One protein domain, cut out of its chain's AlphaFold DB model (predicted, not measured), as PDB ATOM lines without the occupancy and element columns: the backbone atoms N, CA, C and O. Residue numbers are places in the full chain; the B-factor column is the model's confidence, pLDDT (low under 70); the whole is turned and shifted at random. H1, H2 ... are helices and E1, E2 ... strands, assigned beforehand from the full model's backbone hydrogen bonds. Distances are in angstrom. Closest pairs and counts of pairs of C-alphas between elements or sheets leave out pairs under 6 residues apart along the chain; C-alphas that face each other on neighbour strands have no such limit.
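This is residues 40 to 81 of the 81 residues of an uncharacterized protein of Manihot esculenta (UniProt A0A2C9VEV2). There is little regular structure here: a flat, open loop of chain in which two short helices and one short strand are spaced apart around the curve. Residues 48 to 53 and 68 to 75 stand free. The printed part has 42 residues, in the order H1, H2, E1, and its class is mixed, with 16 residues in named elements. It is only just loose, close to compact, with a radius of gyration of the C-alphas of 11.4 A and spans of 28 by 28 by 13 A.

Find C-alpha 45 at (275.969, 159.020, 215.464), where H1, residues 45 to 49, begins; it is 7.1 A long. H2, residues 63 to 69, is 10.0 A long. E1, residues 74 to 77, is 9.9 A long and ends at C-alpha 77, (291.564, 153.428, 207.011).

H1, H2 and E1 are apart from one another. E1 pairs with no named strand. Within hydrogen-bond range, H1 has 0 of 1 O i to N i+4 pairs and 2 of 2 O i to N i+3 pairs; H2 has 1 of 3 and 3 of 4.

The C-alphas farthest apart, of Cys 50 and Cys 72, are 30.1 A apart. The printed part has no cut. Look for the long link at residues 50 to 62; H2 to E1 is tight. Residue 81 is under 70 in pLDDT.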
ATOM      1  N   SER A  40     288.653 156.825 209.129       96.94
ATOM      2  CA  SER A  40     288.215 157.022 210.516       96.94
ATOM      3  C   SER A  40     286.692 157.134 210.617       96.94
ATOM      4  O   SER A  40     286.156 158.010 211.289       96.94
ATOM      5  N   ALA A  41     285.990 156.286 209.857       97.44
ATOM      6  CA  ALA A  41     284.541 156.327 209.721       97.44
ATOM      7  C   ALA A  41     283.830 155.997 211.036       97.44
ATOM      8  O   ALA A  41     284.283 155.171 211.827       97.44
ATOM      9  N   ILE A  42     282.669 156.618 211.236       96.69
ATOM     10  CA  ILE A  42     281.848 156.405 212.427       96.69
ATOM     11  C   ILE A  42     280.912 155.214 212.198       96.69
ATOM     12  O   ILE A  42     280.401 155.027 211.092       96.69
ATOM     13  N   LEU A  43     280.655 154.409 213.232       96.50
ATOM     14  CA  LEU A  43     279.698 153.296 213.139       96.50
ATOM     15  C   LEU A  43     278.246 153.795 213.070       96.50
ATOM     16  O   LEU A  43     277.433 153.259 212.313       96.50
ATOM     17  N   SER A  44     277.933 154.803 213.884       97.38
ATOM     18  CA  SER A  44     276.694 155.585 213.888       97.38
ATOM     19  C   SER A  44     276.841 156.819 214.776       97.38
ATOM     20  O   SER A  44     277.805 156.903 215.534       97.38
ATOM     21  N   GLY A  45     275.908 157.773 214.696       96.06
ATOM     22  CA  GLY A  45     275.969 159.020 215.464       96.06
ATOM     23  C   GLY A  45     275.969 158.792 216.974       96.06
ATOM     24  O   GLY A  45     276.816 159.337 217.675       96.06
ATOM     25  N   ILE A  46     275.085 157.927 217.483       96.31
ATOM     26  CA  ILE A  46     275.045 157.609 218.920       96.31
ATOM     27  C   ILE A  46     276.344 156.934 219.374       96.31
ATOM     28  O   ILE A  46     276.838 157.234 220.459       96.31
ATOM     29  N   ARG A  47     276.933 156.063 218.546       95.50
ATOM     30  CA  ARG A  47     278.184 155.355 218.872       95.50
ATOM     31  C   ARG A  47     279.418 156.257 218.918       95.50
ATOM     32  O   ARG A  47     280.436 155.829 219.446       95.50
ATOM     33  N   VAL A  48     279.333 157.482 218.395       94.31
ATOM     34  CA  VAL A  48     280.369 158.508 218.608       94.31
ATOM     35  C   VAL A  48     280.324 159.045 220.036       94.31
ATOM     36  O   VAL A  48     281.364 159.336 220.614       94.31
ATOM     37  N   LEU A  49     279.125 159.185 220.601       93.75
ATOM     38  CA  LEU A  49     278.919 159.819 221.904       93.75
ATOM     39  C   LEU A  49     278.970 158.815 223.059       93.75
ATOM     40  O   LEU A  49     279.443 159.146 224.142       93.75
ATOM     41  N   CYS A  50     278.470 157.597 222.838       92.25
ATOM     42  CA  CYS A  50     278.310 156.584 223.876       92.25
ATOM     43  C   CYS A  50     278.741 155.193 223.376       92.25
ATOM     44  O   CYS A  50     278.385 154.810 222.258       92.25
ATOM     45  N   PRO A  51     279.399 154.364 224.211       88.69
ATOM     46  CA  PRO A  51     279.823 153.012 223.846       88.69
ATOM     47  C   PRO A  51     278.652 152.013 223.910       88.69
ATOM     48  O   PRO A  51     278.618 151.100 224.735       88.69
ATOM     49  N   VAL A  52     277.656 152.185 223.040       93.31
ATOM     50  CA  VAL A  52     276.492 151.294 222.938       93.31
ATOM     51  C   VAL A  52     276.654 150.296 221.794       93.31
ATOM     52  O   VAL A  52     277.082 150.626 220.687       93.31
ATOM     53  N   LYS A  53     276.270 149.040 222.035       88.38
ATOM     54  CA  LYS A  53     276.328 147.986 221.008       88.38
ATOM     55  C   LYS A  53     275.067 147.931 220.134       88.38
ATOM     56  O   LYS A  53     275.131 147.419 219.020       88.38
ATOM     57  N   MET A  54     273.953 148.503 220.590       90.06
ATOM     58  CA  MET A  54     272.663 148.487 219.888       90.06
ATOM     59  C   MET A  54     272.510 149.676 218.932       90.06
ATOM     60  O   MET A  54     272.928 150.784 219.257       90.06
ATOM     61  N   THR A  55     271.894 149.453 217.764       92.31
ATOM     62  CA  THR A  55     271.500 150.538 216.852       92.31
ATOM     63  C   THR A  55     270.042 150.918 217.113       92.31
ATOM     64  O   THR A  55     269.150 150.086 216.963       92.31
ATOM     65  N   PHE A  56     269.780 152.173 217.482       93.50
ATOM     66  CA  PHE A  56     268.423 152.659 217.751       93.50
ATOM     67  C   PHE A  56     267.725 153.168 216.484       93.50
ATOM     68  O   PHE A  56     268.361 153.545 215.499       93.50
ATOM     69  N   TRP A  57     266.389 153.214 216.490       94.25
ATOM     70  CA  TRP A  57     265.617 153.716 215.346       94.25
ATOM     71  C   TRP A  57     265.886 155.205 215.069       94.25
ATOM     72  O   TRP A  57     265.978 155.573 213.899       94.25
ATOM     73  N   PHE A  58     266.131 155.999 216.115       94.75
ATOM     74  CA  PHE A  58     266.489 157.422 216.057       94.75
ATOM     75  C   PHE A  58     267.996 157.691 215.866       94.75
ATOM     76  O   PHE A  58     268.416 158.844 215.867       94.75
ATOM     77  N   ASP A  59     268.822 156.651 215.716       96.00
ATOM     78  CA  ASP A  59     270.254 156.819 215.461       96.00
ATOM     79  C   ASP A  59     270.493 157.373 214.047       96.00
ATOM     80  O   ASP A  59     269.860 156.944 213.077       96.00
ATOM     81  N   ILE A  60     271.417 158.319 213.911       95.44
ATOM     82  CA  ILE A  60     271.775 158.918 212.622       95.44
ATOM     83  C   ILE A  60     273.017 158.237 212.053       95.44
ATOM     84  O   ILE A  60     273.784 157.605 212.773       95.44
ATOM     85  N   TYR A  61     273.221 158.355 210.739       96.19
ATOM     86  CA  TYR A  61     274.395 157.789 210.062       96.19
ATOM     87  C   TYR A  61     274.674 156.326 210.438       96.19
ATOM     88  O   TYR A  61     275.811 155.990 210.736       96.19
ATOM     89  N   LYS A  62     273.640 155.467 210.451       96.94
ATOM     90  CA  LYS A  62     273.724 154.020 210.750       96.94
ATOM     91  C   LYS A  62     274.597 153.267 209.733       96.94
ATOM     92  O   LYS A  62     274.111 152.475 208.930       96.94
ATOM     93  N   ASN A  63     275.886 153.562 209.726       97.56
ATOM     94  CA  ASN A  63     276.857 153.118 208.741       97.56
ATOM     95  C   ASN A  63     277.086 151.619 208.854       97.56
ATOM     96  O   ASN A  63     277.179 150.950 207.832       97.56
ATOM     97  N   ILE A  64     277.059 151.089 210.082       96.44
ATOM     98  CA  ILE A  64     277.112 149.645 210.343       96.44
ATOM     99  C   ILE A  64     275.992 148.864 209.635       96.44
ATOM    100  O   ILE A  64     276.196 147.715 209.250       96.44
ATOM    101  N   ASP A  65     274.832 149.492 209.420       96.12
ATOM    102  CA  ASP A  65     273.715 148.880 208.701       96.12
ATOM    103  C   ASP A  65     273.814 149.156 207.195       96.12
ATOM    104  O   ASP A  65     273.656 148.245 206.384       96.12
ATOM    105  N   LYS A  66     274.119 150.405 206.814       96.75
ATOM    106  CA  LYS A  66     274.187 150.849 205.410       96.75
ATOM    107  C   LYS A  66     275.306 150.192 204.613       96.75
ATOM    108  O   LYS A  66     275.114 149.922 203.434       96.75
ATOM    109  N   ILE A  67     276.455 149.914 205.231       97.75
ATOM    110  CA  ILE A  67     277.605 149.325 204.530       97.75
ATOM    111  C   ILE A  67     277.276 147.961 203.908       97.75
ATOM    112  O   ILE A  67     277.855 147.597 202.894       97.75
ATOM    113  N   ARG A  68     276.281 147.241 204.448       97.12
ATOM    114  CA  ARG A  68     275.792 145.961 203.902       97.12
ATOM    115  C   ARG A  68     275.131 146.084 202.527       97.12
ATOM    116  O   ARG A  68     274.901 145.069 201.886       97.12
ATOM    117  N   GLN A  69     274.780 147.299 202.112       97.69
ATOM    118  CA  GLN A  69     274.136 147.595 200.830       97.69
ATOM    119  C   GLN A  69     275.134 148.114 199.783       97.69
ATOM    120  O   GLN A  69     274.734 148.450 198.674       97.69
ATOM    121  N   VAL A  70     276.420 148.231 200.131       97.94
ATOM    122  CA  VAL A  70     277.463 148.703 199.214       97.94
ATOM    123  C   VAL A  70     277.972 147.527 198.385       97.94
ATOM    124  O   VAL A  70     278.485 146.557 198.937       97.94
ATOM    125  N   ASN A  71     277.854 147.636 197.059       96.38
ATOM    126  CA  ASN A  71     278.174 146.556 196.113       96.38
ATOM    127  C   ASN A  71     279.533 146.721 195.408       96.38
ATOM    128  O   ASN A  71     279.831 146.000 194.458       96.38
ATOM    129  N   CYS A  72     280.368 147.662 195.854       97.88
ATOM    130  CA  CYS A  72     281.694 147.925 195.291       97.88
ATOM    131  C   CYS A  72     282.810 147.682 196.328       97.88
ATOM    132  O   CYS A  72     282.528 147.591 197.526       97.88
ATOM    133  N   PRO A  73     284.084 147.572 195.903       98.25
ATOM    134  CA  PRO A  73     285.208 147.441 196.827       98.25
ATOM    135  C   PRO A  73     285.299 148.616 197.810       98.25
ATOM    136  O   PRO A  73     285.190 149.780 197.414       98.25
ATOM    137  N   VAL A  74     285.554 148.313 199.085       98.50
ATOM    138  CA  VAL A  74     285.682 149.310 200.156       98.50
ATOM    139  C   VAL A  74     287.071 149.229 200.782       98.50
ATOM    140  O   VAL A  74     287.474 148.177 201.275       98.50
ATOM    141  N   LEU A  75     287.785 150.353 200.808       98.56
ATOM    142  CA  LEU A  75     288.999 150.539 201.599       98.56
ATOM    143  C   LEU A  75     288.638 151.217 202.923       98.56
ATOM    144  O   LEU A  75     288.004 152.271 202.927       98.56
ATOM    145  N   ILE A  76     289.076 150.637 204.041       97.88
ATOM    146  CA  ILE A  76     288.908 151.216 205.375       97.88
ATOM    147  C   ILE A  76     290.280 151.612 205.913       97.88
ATOM    148  O   ILE A  76     291.189 150.789 205.979       97.88
ATOM    149  N   ILE A  77     290.403 152.871 206.321       97.69
ATOM    150  CA  ILE A  77     291.564 153.428 207.011       97.69
ATOM    151  C   ILE A  77     291.104 153.785 208.423       97.69
ATOM    152  O   ILE A  77     290.173 154.572 208.587       97.69
ATOM    153  N   HIS A  78     291.729 153.207 209.442       94.25
ATOM    154  CA  HIS A  78     291.452 153.513 210.844       94.25
ATOM    155  C   HIS A  78     292.780 153.716 211.569       94.25
ATOM    156  O   HIS A  78     293.726 152.966 211.317       94.25
ATOM    157  N   SER A  79     292.866 154.730 212.433       86.75
ATOM    158  CA  SER A  79     293.993 154.834 213.357       86.75
ATOM    159  C   SER A  79     293.881 153.729 214.402       86.75
ATOM    160  O   SER A  79     292.793 153.280 214.743       86.75
ATOM    161  N   VAL A  80     295.022 153.250 214.882       81.31
ATOM    162  CA  VAL A  80     295.071 152.279 215.988       81.31
ATOM    163  C   VAL A  80     294.957 152.993 217.346       81.31
ATOM    164  O   VAL A  80     294.760 152.348 218.372       81.31
ATOM    165  N   GLU A  81     295.053 154.325 217.323       56.28
ATOM    166  CA  GLU A  81     295.082 155.247 218.461       56.28
ATOM    167  C   GLU A  81     294.025 156.345 218.300       56.28
ATOM    168  O   GLU A  81     293.845 156.834 217.153       56.28
TER     169      GLU A  81